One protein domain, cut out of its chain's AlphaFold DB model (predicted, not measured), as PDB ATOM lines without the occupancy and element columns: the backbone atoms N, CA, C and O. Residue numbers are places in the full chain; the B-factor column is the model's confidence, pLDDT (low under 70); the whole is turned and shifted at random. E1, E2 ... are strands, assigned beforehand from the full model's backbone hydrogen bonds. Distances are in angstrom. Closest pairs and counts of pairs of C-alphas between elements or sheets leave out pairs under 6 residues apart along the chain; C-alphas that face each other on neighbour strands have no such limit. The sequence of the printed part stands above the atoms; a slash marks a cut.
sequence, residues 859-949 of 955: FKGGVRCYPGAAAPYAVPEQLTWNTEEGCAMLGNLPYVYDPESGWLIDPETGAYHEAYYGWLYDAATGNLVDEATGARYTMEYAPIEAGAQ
ATOM      1  N   PHE A 859      58.588  58.820  48.102       84.88
ATOM      2  CA  PHE A 859      59.400  57.634  48.356       84.88
ATOM      3  C   PHE A 859      60.213  57.267  47.112       84.88
ATOM      4  O   PHE A 859      59.736  57.438  45.987       84.88
ATOM      5  N   LYS A 860      61.418  56.729  47.312       83.25
ATOM      6  CA  LYS A 860      62.291  56.202  46.255       83.25
ATOM      7  C   LYS A 860      62.891  54.880  46.731       83.25
ATOM      8  O   LYS A 860      63.540  54.847  47.770       83.25
ATOM      9  N   GLY A 861      62.604  53.782  46.024       75.00
ATOM     10  CA  GLY A 861      62.996  52.433  46.464       75.00
ATOM     11  C   GLY A 861      62.404  52.022  47.819       75.00
ATOM     12  O   GLY A 861      63.045  51.305  48.569       75.00
ATOM     13  N   GLY A 862      61.221  52.534  48.180       79.75
ATOM     14  CA  GLY A 862      60.614  52.314  49.503       79.75
ATOM     15  C   GLY A 862      61.166  53.203  50.624       79.75
ATOM     16  O   GLY A 862      60.579  53.247  51.698       79.75
ATOM     17  N   VAL A 863      62.221  53.984  50.367       84.62
ATOM     18  CA  VAL A 863      62.814  54.907  51.344       84.62
ATOM     19  C   VAL A 863      62.153  56.277  51.253       84.62
ATOM     20  O   VAL A 863      61.973  56.822  50.160       84.62
ATOM     21  N   ARG A 864      61.808  56.858  52.405       87.00
ATOM     22  CA  ARG A 864      61.242  58.209  52.498       87.00
ATOM     23  C   ARG A 864      62.273  59.261  52.082       87.00
ATOM     24  O   ARG A 864      63.355  59.344  52.657       87.00
ATOM     25  N   CYS A 865      61.909  60.103  51.120       85.06
ATOM     26  CA  CYS A 865      62.737  61.211  50.657       85.06
ATOM     27  C   CYS A 865      62.378  62.512  51.387       85.06
ATOM     28  O   CYS A 865      61.207  62.791  51.654       85.06
ATOM     29  N   TYR A 866      63.384  63.356  51.617       85.12
ATOM     30  CA  TYR A 866      63.255  64.672  52.252       85.12
ATOM     31  C   TYR A 866      63.854  65.781  51.363       85.12
ATOM     32  O   TYR A 866      64.909  66.337  51.691       85.12
ATOM     33  N   PRO A 867      63.248  66.084  50.195       81.62
ATOM     34  CA  PRO A 867      63.816  67.025  49.231       81.62
ATOM     35  C   PRO A 867      63.991  68.422  49.830       81.62
ATOM     36  O   PRO A 867      63.090  68.947  50.482       81.62
ATOM     37  N   GLY A 868      65.142  69.046  49.595       81.69
ATOM     38  CA  GLY A 868      65.455  70.393  50.076       81.69
ATOM     39  C   GLY A 868      65.749  70.498  51.577       81.69
ATOM     40  O   GLY A 868      66.000  71.603  52.059       81.69
ATOM     41  N   ALA A 869      65.746  69.382  52.313       79.06
ATOM     42  CA  ALA A 869      66.061  69.337  53.737       79.06
ATOM     43  C   ALA A 869      67.463  68.762  53.998       79.06
ATOM     44  O   ALA A 869      68.043  68.049  53.174       79.06
ATOM     45  N   ALA A 870      68.021  69.072  55.170       85.25
ATOM     46  CA  ALA A 870      69.180  68.350  55.688       85.25
ATOM     47  C   ALA A 870      68.779  66.913  56.067       85.25
ATOM     48  O   ALA A 870      67.613  66.665  56.375       85.25
ATOM     49  N   ALA A 871      69.742  65.986  56.069       86.62
ATOM     50  CA  ALA A 871      69.490  64.593  56.425       86.62
ATOM     51  C   ALA A 871      68.847  64.493  57.826       86.62
ATOM     52  O   ALA A 871      69.431  64.996  58.791       86.62
ATOM     53  N   PRO A 872      67.673  63.848  57.969       82.62
ATOM     54  CA  PRO A 872      67.010  63.700  59.266       82.62
ATOM     55  C   PRO A 872      67.647  62.612  60.148       82.62
ATOM     56  O   PRO A 872      67.224  62.410  61.283       82.62
ATOM     57  N   TYR A 873      68.671  61.927  59.641       85.62
ATOM     58  CA  TYR A 873      69.418  60.861  60.300       85.62
ATOM     59  C   TYR A 873      70.922  61.013  60.035       85.62
ATOM     60  O   TYR A 873      71.347  61.751  59.141       85.62
ATOM     61  N   ALA A 874      71.745  60.313  60.819       87.19
ATOM     62  CA  ALA A 874      73.189  60.296  60.617       87.19
ATOM     63  C   ALA A 874      73.532  59.539  59.325       87.19
ATOM     64  O   ALA A 874      73.249  58.351  59.205       87.19
ATOM     65  N   VAL A 875      74.139  60.231  58.361       89.00
ATOM     66  CA  VAL A 875      74.582  59.627  57.099       89.00
ATOM     67  C   VAL A 875      75.947  58.964  57.324       89.00
ATOM     68  O   VAL A 875      76.860  59.650  57.793       89.00
ATOM     69  N   PRO A 876      76.106  57.658  57.028       89.81
ATOM     70  CA  PRO A 876      77.396  56.972  57.098       89.81
ATOM     71  C   PRO A 876      78.492  57.701  56.315       89.81
ATOM     72  O   PRO A 876      78.220  58.282  55.268       89.81
ATOM     73  N   GLU A 877      79.736  57.648  56.797       88.31
ATOM     74  CA  GLU A 877      80.868  58.419  56.250       88.31
ATOM     75  C   GLU A 877      81.130  58.149  54.759       88.31
ATOM     76  O   GLU A 877      81.560  59.030  54.018       88.31
ATOM     77  N   GLN A 878      80.832  56.934  54.309       86.56
ATOM     78  CA  GLN A 878      80.975  56.498  52.928       86.56
ATOM     79  C   GLN A 878      79.855  56.989  51.989       86.56
ATOM     80  O   GLN A 878      79.990  56.888  50.772       86.56
ATOM     81  N   LEU A 879      78.759  57.536  52.522       92.75
ATOM     82  CA  LEU A 879      77.604  57.999  51.754       92.75
ATOM     83  C   LEU A 879      77.551  59.527  51.670       92.75
ATOM     84  O   LEU A 879      78.032  60.252  52.537       92.75
ATOM     85  N   THR A 880      76.919  60.039  50.614       91.00
ATOM     86  CA  THR A 880      76.687  61.474  50.409       91.00
ATOM     87  C   THR A 880      75.192  61.776  50.426       91.00
ATOM     88  O   THR A 880      74.414  61.136  49.720       91.00
ATOM     89  N   TRP A 881      74.776  62.774  51.213       92.50
ATOM     90  CA  TRP A 881      73.399  63.277  51.196       92.50
ATOM     91  C   TRP A 881      73.145  64.119  49.945       92.50
ATOM     92  O   TRP A 881      73.721  65.199  49.786       92.50
ATOM     93  N   ASN A 882      72.249  63.662  49.073       88.56
ATOM     94  CA  ASN A 882      71.750  64.474  47.976       88.56
ATOM     95  C   ASN A 882      70.596  65.342  48.485       88.56
ATOM     96  O   ASN A 882      69.505  64.850  48.752       88.56
ATOM     97  N   THR A 883      70.838  66.647  48.614       85.44
ATOM     98  CA  THR A 883      69.835  67.593  49.134       85.44
ATOM     99  C   THR A 883      68.686  67.834  48.152       85.44
ATOM    100  O   THR A 883      67.586  68.158  48.584       85.44
ATOM    101  N   GLU A 884      68.904  67.679  46.846       84.50
ATOM    102  CA  GLU A 884      67.864  67.883  45.828       84.50
ATOM    103  C   GLU A 884      66.878  66.709  45.800       84.50
ATOM    104  O   GLU A 884      65.667  66.912  45.864       84.50
ATOM    105  N   GLU A 885      67.400  65.483  45.802       82.94
ATOM    106  CA  GLU A 885      66.594  64.253  45.842       82.94
ATOM    107  C   GLU A 885      66.091  63.927  47.260       82.94
ATOM    108  O   GLU A 885      65.082  63.244  47.425       82.94
ATOM    109  N   GLY A 886      66.765  64.438  48.294       88.25
ATOM    110  CA  GLY A 886      66.396  64.230  49.690       88.25
ATOM    111  C   GLY A 886      66.718  62.836  50.216       88.25
ATOM    112  O   GLY A 886      65.936  62.294  50.998       88.25
ATOM    113  N   CYS A 887      67.815  62.228  49.767       90.75
ATOM    114  CA  CYS A 887      68.216  60.890  50.190       90.75
ATOM    115  C   CYS A 887      69.742  60.705  50.169       90.75
ATOM    116  O   CYS A 887      70.459  61.409  49.452       90.75
ATOM    117  N   ALA A 888      70.258  59.759  50.958       91.62
ATOM    118  CA  ALA A 888      71.682  59.417  50.959       91.62
ATOM    119  C   ALA A 888      72.005  58.385  49.865       91.62
ATOM    120  O   ALA A 888      71.223  57.467  49.634       91.62
ATOM    121  N   MET A 889      73.142  58.547  49.187       90.31
ATOM    122  CA  MET A 889      73.582  57.697  48.070       90.31
ATOM    123  C   MET A 889      75.086  57.413  48.163       90.31
ATOM    124  O   MET A 889      75.834  58.188  48.766       90.31
ATOM    125  N   LEU A 890      75.547  56.329  47.537       90.88
ATOM    126  CA  LEU A 890      76.971  55.999  47.421       90.88
ATOM    127  C   LEU A 890      77.522  56.508  46.083       90.88
ATOM    128  O   LEU A 890      77.264  55.939  45.022       90.88
ATOM    129  N   GLY A 891      78.280  57.605  46.120       85.44
ATOM    130  CA  GLY A 891      78.817  58.235  44.912       85.44
ATOM    131  C   GLY A 891      77.716  58.658  43.928       85.44
ATOM    132  O   GLY A 891      76.784  59.362  44.304       85.44
ATOM    133  N   ASN A 892      77.839  58.231  42.665       82.75
ATOM    134  CA  ASN A 892      76.853  58.476  41.599       82.75
ATOM    135  C   ASN A 892      76.001  57.232  41.281       82.75
ATOM    136  O   ASN A 892      75.405  57.163  40.205       82.75
ATOM    137  N   LEU A 893      76.004  56.223  42.156       84.44
ATOM    138  CA  LEU A 893      75.177  55.035  41.971       84.44
ATOM    139  C   LEU A 893      73.692  55.402  42.138       84.44
ATOM    140  O   LEU A 893      73.374  56.300  42.919       84.44
ATOM    141  N   PRO A 894      72.772  54.725  41.428       84.62
ATOM    142  CA  PRO A 894      71.346  55.054  41.471       84.62
ATOM    143  C   PRO A 894      70.651  54.621  42.775       84.62
ATOM    144  O   PRO A 894      69.451  54.852  42.927       84.62
ATOM    145  N   TYR A 895      71.382  54.003  43.706       91.00
ATOM    146  CA  TYR A 895      70.849  53.378  44.913       91.00
ATOM    147  C   TYR A 895      70.613  54.385  46.046       91.00
ATOM    148  O   TYR A 895      71.383  55.333  46.235       91.00
ATOM    149  N   VAL A 896      69.567  54.146  46.833       92.25
ATOM    150  CA  VAL A 896      69.134  55.005  47.939       92.25
ATOM    151  C   VAL A 896      69.372  54.314  49.272       92.25
ATOM    152  O   VAL A 896      68.964  53.177  49.458       92.25
ATOM    153  N   TYR A 897      70.012  54.994  50.216       92.75
ATOM    154  CA  TYR A 897      70.294  54.439  51.535       92.75
ATOM    155  C   TYR A 897      69.072  54.467  52.440       92.75
ATOM    156  O   TYR A 897      68.543  55.543  52.741       92.75
ATOM    157  N   ASP A 898      68.699  53.286  52.914       90.94
ATOM    158  CA  ASP A 898      67.719  53.084  53.960       90.94
ATOM    159  C   ASP A 898      68.408  53.092  55.340       90.94
ATOM    160  O   ASP A 898      69.161  52.168  55.670       90.94
ATOM    161  N   PRO A 899      68.172  54.124  56.167       85.75
ATOM    162  CA  PRO A 899      68.764  54.212  57.497       85.75
ATOM    163  C   PRO A 899      68.224  53.168  58.482       85.75
ATOM    164  O   PRO A 899      68.878  52.934  59.497       85.75
ATOM    165  N   GLU A 900      67.060  52.564  58.224       83.25
ATOM    166  CA  GLU A 900      66.472  51.564  59.122       83.25
ATOM    167  C   GLU A 900      67.136  50.200  58.944       83.25
ATOM    168  O   GLU A 900      67.523  49.563  59.926       83.25
ATOM    169  N   SER A 901      67.320  49.764  57.696       85.38
ATOM    170  CA  SER A 901      67.977  48.488  57.396       85.38
ATOM    171  C   SER A 901      69.503  48.591  57.300       85.38
ATOM    172  O   SER A 901      70.199  47.588  57.471       85.38
ATOM    173  N   GLY A 902      70.045  49.785  57.044       88.56
ATOM    174  CA  GLY A 902      71.476  50.010  56.830       88.56
ATOM    175  C   GLY A 902      71.970  49.642  55.426       88.56
ATOM    176  O   GLY A 902      73.182  49.646  55.195       88.56
ATOM    177  N   TRP A 903      71.062  49.352  54.494       91.94
ATOM    178  CA  TRP A 903      71.367  48.960  53.119       91.94
ATOM    179  C   TRP A 903      71.106  50.094  52.124       91.94
ATOM    180  O   TRP A 903      70.317  51.004  52.364       91.94
ATOM    181  N   LEU A 904      71.766  50.031  50.972       92.31
ATOM    182  CA  LEU A 904      71.365  50.767  49.781       92.31
ATOM    183  C   LEU A 904      70.308  49.949  49.035       92.31
ATOM    184  O   LEU A 904      70.443  48.737  48.905       92.31
ATOM    185  N   ILE A 905      69.278  50.607  48.524       92.12
ATOM    186  CA  ILE A 905      68.190  49.985  47.774       92.12
ATOM    187  C   ILE A 905      68.194  50.554  46.363       92.12
ATOM    188  O   ILE A 905      68.169  51.772  46.174       92.12
ATOM    189  N   ASP A 906      68.211  49.678  45.366       90.44
ATOM    190  CA  ASP A 906      67.985  50.070  43.983       90.44
ATOM    191  C   ASP A 906      66.503  50.439  43.781       90.44
ATOM    192  O   ASP A 906      65.627  49.586  43.939       90.44
ATOM    193  N   PRO A 907      66.181  51.695  43.430       84.81
ATOM    194  CA  PRO A 907      64.801  52.122  43.263       84.81
ATOM    195  C   PRO A 907      64.096  51.532  42.036       84.81
ATOM    196  O   PRO A 907      62.867  51.591  41.992       84.81
ATOM    197  N   GLU A 908      64.824  50.987  41.056       85.25
ATOM    198  CA  GLU A 908      64.221  50.323  39.895       85.25
ATOM    199  C   GLU A 908      63.927  48.843  40.164       85.25
ATOM    200  O   GLU A 908      62.875  48.343  39.762       85.25
ATOM    201  N   THR A 909      64.838  48.141  40.841       85.62
ATOM    202  CA  THR A 909      64.756  46.679  41.014       85.62
ATOM    203  C   THR A 909      64.346  46.236  42.419       85.62
ATOM    204  O   THR A 909      63.897  45.102  42.592       85.62
ATOM    205  N   GLY A 910      64.473  47.109  43.421       85.75
ATOM    206  CA  GLY A 910      64.295  46.784  44.838       85.75
ATOM    207  C   GLY A 910      65.434  45.950  45.431       85.75
ATOM    208  O   GLY A 910      65.288  45.427  46.535       85.75
ATOM    209  N   ALA A 911      66.542  45.777  44.704       88.81
ATOM    210  CA  ALA A 911      67.686  45.001  45.160       88.81
ATOM    211  C   ALA A 911      68.447  45.716  46.286       88.81
ATOM    212  O   ALA A 911      68.565  46.943  46.287       88.81
ATOM    213  N   TYR A 912      68.982  44.941  47.232       92.38
ATOM    214  CA  TYR A 912      69.781  45.457  48.342       92.38
ATOM    215  C   TYR A 912      71.268  45.430  47.989       92.38
ATOM    216  O   TYR A 912      71.782  44.420  47.514       92.38
ATOM    217  N   HIS A 913      71.966  46.526  48.264       93.12
ATOM    218  CA  HIS A 913      73.402  46.694  48.070       93.12
ATOM    219  C   HIS A 913      74.038  47.154  49.376       93.12
ATOM    220  O   HIS A 913      73.470  47.980  50.095       93.12
ATOM    221  N   GLU A 914      75.205  46.623  49.725       91.62
ATOM    222  CA  GLU A 914      75.859  47.059  50.957       91.62
ATOM    223  C   GLU A 914      76.378  48.501  50.834       91.62
ATOM    224  O   GLU A 914      76.709  48.990  49.753       91.62
ATOM    225  N   ALA A 915      76.393  49.217  51.958       89.44
ATOM    226  CA  ALA A 915      76.559  50.667  51.962       89.44
ATOM    227  C   ALA A 915      77.998  51.157  51.710       89.44
ATOM    228  O   ALA A 915      78.187  52.366  51.588       89.44
ATOM    229  N   TYR A 916      79.005  50.279  51.686       88.69
ATOM    230  CA  TYR A 916      80.426  50.630  51.618       88.69
ATOM    231  C   TYR A 916      81.015  50.572  50.205       88.69
ATOM    232  O   TYR A 916      81.649  51.538  49.776       88.69
ATOM    233  N   TYR A 917      80.799  49.485  49.470       88.06
ATOM    234  CA  TYR A 917      81.278  49.295  48.095       88.06
ATOM    235  C   TYR A 917      80.151  49.302  47.044       88.06
ATOM    236  O   TYR A 917      80.442  49.407  45.851       88.06
ATOM    237  N   GLY A 918      78.883  49.250  47.461       89.50
ATOM    238  CA  GLY A 918      77.723  49.152  46.577       89.50
ATOM    239  C   GLY A 918      77.522  47.754  45.989       89.50
ATOM    240  O   GLY A 918      76.856  47.620  44.961       89.50
ATOM    241  N   TRP A 919      78.107  46.716  46.592       93.69
ATOM    242  CA  TRP A 919      77.993  45.342  46.102       93.69
ATOM    243  C   TRP A 919      76.597  44.771  46.348       93.69
ATOM    244  O   TRP A 919      76.027  44.944  47.426       93.69
ATOM    245  N   LEU A 920      76.066  44.077  45.341       93.25
ATOM    246  CA  LEU A 920      74.734  43.480  45.358       93.25
ATOM    247  C   LEU A 920      74.673  42.340  46.376       93.25
ATOM    248  O   LEU A 920      75.519  41.448  46.367       93.25
ATOM    249  N   TYR A 921      73.639  42.319  47.207       93.75
ATOM    250  CA  TYR A 921      73.348  41.191  48.079       93.75
ATOM    251  C   TYR A 921      72.585  40.095  47.322       93.75
ATOM    252  O   TYR A 921      71.448  40.281  46.886       93.75
ATOM    253  N   ASP A 922      73.203  38.922  47.189       89.19
ATOM    254  CA  ASP A 922      72.575  37.722  46.641       89.19
ATOM    255  C   ASP A 922      71.879  36.946  47.768       89.19
ATOM    256  O   ASP A 922      72.493  36.131  48.462       89.19
ATOM    257  N   ALA A 923      70.574  37.172  47.927       82.56
ATOM    258  CA  ALA A 923      69.763  36.523  48.957       82.56
ATOM    259  C   ALA A 923      69.733  34.984  48.857       82.56
ATOM    260  O   ALA A 923      69.441  34.324  49.851       82.56
ATOM    261  N   ALA A 924      70.035  34.396  47.691       81.62
ATOM    262  CA  ALA A 924      70.061  32.941  47.538       81.62
ATOM    263  C   ALA A 924      71.312  32.311  48.165       81.62
ATOM    264  O   ALA A 924      71.259  31.160  48.594       81.62
ATOM    265  N   THR A 925      72.421  33.053  48.213       82.44
ATOM    266  CA  THR A 925      73.705  32.547  48.726       82.44
ATOM    267  C   THR A 925      74.191  33.272  49.981       82.44
ATOM    268  O   THR A 925      75.159  32.836  50.596       82.44
ATOM    269  N   GLY A 926      73.530  34.364  50.385       85.38
ATOM    270  CA  GLY A 926      73.912  35.188  51.534       85.38
ATOM    271  C   GLY A 926      75.201  35.992  51.326       85.38
ATOM    272  O   GLY A 926      75.790  36.458  52.298       85.38
ATOM    273  N   ASN A 927      75.650  36.140  50.076       90.00
ATOM    274  CA  ASN A 927      76.934  36.740  49.717       90.00
ATOM    275  C   ASN A 927      76.765  38.094  49.024       90.00
ATOM    276  O   ASN A 927      75.715  38.401  48.459       90.00
ATOM    277  N   LEU A 928      77.841  38.875  49.016       92.00
ATOM    278  CA  LEU A 928      77.960  40.122  48.273       92.00
ATOM    279  C   LEU A 928      78.584  39.855  46.901       92.00
ATOM    280  O   LEU A 928      79.543  39.091  46.779       92.00
ATOM    281  N   VAL A 929      78.058  40.497  45.868       91.75
ATOM    282  CA  VAL A 929      78.509  40.355  44.485       91.75
ATOM    283  C   VAL A 929      78.939  41.720  43.968       91.75
ATOM    284  O   VAL A 929      78.135  42.646  43.869       91.75
ATOM    285  N   ASP A 930      80.214  41.837  43.607       91.31
ATOM    286  CA  ASP A 930      80.697  42.979  42.838       91.31
ATOM    287  C   ASP A 930      80.222  42.822  41.394       91.31
ATOM    288  O   ASP A 930      80.788  42.062  40.608       91.31
ATOM    289  N   GLU A 931      79.164  43.537  41.033       84.06
ATOM    290  CA  GLU A 931      78.551  43.456  39.708       84.06
ATOM    291  C   GLU A 931      79.487  43.912  38.578       84.06
ATOM    292  O   GLU A 931      79.323  43.484  37.434       84.06
ATOM    293  N   ALA A 932      80.498  44.737  38.875       83.69
ATOM    294  CA  ALA A 932      81.447  45.206  37.868       83.69
ATOM    295  C   ALA A 932      82.457  44.119  37.469       83.69
ATOM    296  O   ALA A 932      82.927  44.098  36.327       83.69
ATOM    297  N   THR A 933      82.806  43.224  38.396       85.62
ATOM    298  CA  THR A 933      83.839  42.195  38.188       85.62
ATOM    299  C   THR A 933      83.297  40.764  38.207       85.62
ATOM    300  O   THR A 933      83.972  39.848  37.733       85.62
ATOM    301  N   GLY A 934      82.084  40.561  38.723       83.88
ATOM    302  CA  GLY A 934      81.481  39.257  38.996       83.88
ATOM    303  C   GLY A 934      82.075  38.535  40.211       83.88
ATOM    304  O   GLY A 934      81.749  37.366  40.437       83.88
ATOM    305  N   ALA A 935      82.964  39.183  40.974       86.50
ATOM    306  CA  ALA A 935      83.585  38.597  42.155       86.50
ATOM    307  C   ALA A 935      82.580  38.489  43.314       86.50
ATOM    308  O   ALA A 935      81.742  39.368  43.511       86.50
ATOM    309  N   ARG A 936      82.669  37.395  44.079       89.81
ATOM    310  CA  ARG A 936      81.804  37.129  45.234       89.81
ATOM    311  C   ARG A 936      82.584  37.288  46.530       89.81
ATOM    312  O   ARG A 936      83.736  36.858  46.615       89.81
ATOM    313  N   TYR A 937      81.932  37.856  47.533       88.56
ATOM    314  CA  TYR A 937      82.497  38.126  48.846       88.56
ATOM    315  C   TYR A 937      81.523  37.700  49.943       88.56
ATOM    316  O   TYR A 937      80.309  37.749  49.760       88.56
ATOM    317  N   THR A 938      82.043  37.298  51.099       89.62
ATOM    318  CA  THR A 938      81.214  37.120  52.300       89.62
ATOM    319  C   THR A 938      80.731  38.479  52.820       89.62
ATOM    320  O   THR A 938      81.279  39.521  52.457       89.62
ATOM    321  N   MET A 939      79.766  38.484  53.746       85.62
ATOM    322  CA  MET A 939      79.330  39.694  54.469       85.62
ATOM    323  C   MET A 939      80.456  40.393  55.264       85.62
ATOM    324  O   MET A 939      80.308  41.541  55.670       85.62
ATOM    325  N   GLU A 940      81.595  39.720  55.467       87.62
ATOM    326  CA  GLU A 940      82.810  40.253  56.104       87.62
ATOM    327  C   GLU A 940      83.850  40.756  55.078       87.62
ATOM    328  O   GLU A 940      84.997  41.031  55.431       87.62
ATOM    329  N   TYR A 941      83.464  40.873  53.802       88.44
ATOM    330  CA  TYR A 941      84.293  41.313  52.672       88.44
ATOM    331  C   TYR A 941      85.458  40.370  52.309       88.44
ATOM    332  O   TYR A 941      86.422  40.784  51.656       88.44
ATOM    333  N   ALA A 942      85.386  39.090  52.689       87.19
ATOM    334  CA  ALA A 942      86.386  38.094  52.304       87.19
ATOM    335  C   ALA A 942      86.078  37.516  50.905       87.19
ATOM    336  O   ALA A 942      84.933  37.139  50.661       87.19
ATOM    337  N   PRO A 943      87.059  37.419  49.983       87.69
ATOM    338  CA  PRO A 943      86.832  36.898  48.633       87.69
ATOM    339  C   PRO A 943      86.498  35.400  48.642       87.69
ATOM    340  O   PRO A 943      87.141  34.618  49.344       87.69
ATOM    341  N   ILE A 944      85.533  34.997  47.813       83.69
ATOM    342  CA  ILE A 944      85.106  33.606  47.623       83.69
ATOM    343  C   ILE A 944      85.690  33.095  46.299       83.69
ATOM    344  O   ILE A 944      85.418  33.649  45.232       83.69
ATOM    345  N   GLU A 945      86.525  32.051  46.348       76.56
ATOM    346  CA  GLU A 945      87.171  31.504  45.149       76.56
ATOM    347  C   GLU A 945      86.151  30.879  44.181       76.56
ATOM    348  O   GLU A 945      85.294  30.076  44.562       76.56
ATOM    349  N   ALA A 946      86.269  31.218  42.894       56.62
ATOM    350  CA  ALA A 946      85.406  30.700  41.838       56.62
ATOM    351  C   ALA A 946      85.628  29.187  41.637       56.62
ATOM    352  O   ALA A 946      86.550  28.775  40.933       56.62
ATOM    353  N   GLY A 947      84.768  28.360  42.242       55.91
ATOM    354  CA  GLY A 947      84.729  26.910  42.012       55.91
ATOM    355  C   GLY A 947      84.645  26.014  43.251       55.91
ATOM    356  O   GLY A 947      84.607  24.796  43.083       55.91
ATOM    357  N   ALA A 948      84.589  26.557  44.468       48.59
ATOM    358  CA  ALA A 948      84.312  25.755  45.661       48.59
ATOM    359  C   ALA A 948      82.794  25.555  45.824       48.59
ATOM    360  O   ALA A 948      82.053  26.515  46.017       48.59
ATOM    361  N   GLN A 949      82.327  24.308  45.697       41.56
ATOM    362  CA  GLN A 949      80.951  23.923  46.025       41.56
ATOM    363  C   GLN A 949      80.651  24.204  47.504       41.56
ATOM    364  O   GLN A 949      81.460  23.897  48.376       41.56
TER     365      GLN A 949
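This is residues 859 to 949 of the 955 residues of the protein "Molybdopterin-dependent oxidoreductase" of Eggerthellaceae bacterium zg-893 (UniProt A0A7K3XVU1). Little regular structure is present: a row of small antiparallel hairpins, with E1 and E2 towards one end, short pairings within residues 890 to 919 in the middle, and the three-stranded sheet E3-E4-E5 towards the other. The 91 printed residues have no named helix and five strands, E1 to E5, holding only 16 residues: all strand. The whole is compact, radius of gyration of the C-alphas 14.1 A, spanning 48 by 24 by 22 A.

Look first at E1, residues 880 to 882, and E2, residues 887 to 889, an antiparallel hairpin at 138 degrees; N 880 and O 889 are 2.8 A apart. Residues 904 to 905 then pair antiparallel with 896 to 897 and 912 to 913. E3, 920 to 922, E4, 927 to 930, and E5, 935 to 937, form a meander, each strand the antiparallel neighbour of the one before; N 920 and O 929 are 2.9 A apart, N 928 and O 937 2.8 A. E2 and E3 are apart.

Find C-alpha 880 at (76.687, 61.474, 50.409), where E1 begins; E4 runs 10.0 A from first to last C-alpha, and E5 ends at C-alpha 937 at (82.497, 38.126, 48.846).

The printed part has no cut; the E2 to E3 link is long, and residues 946 to 949 have pLDDT under 70.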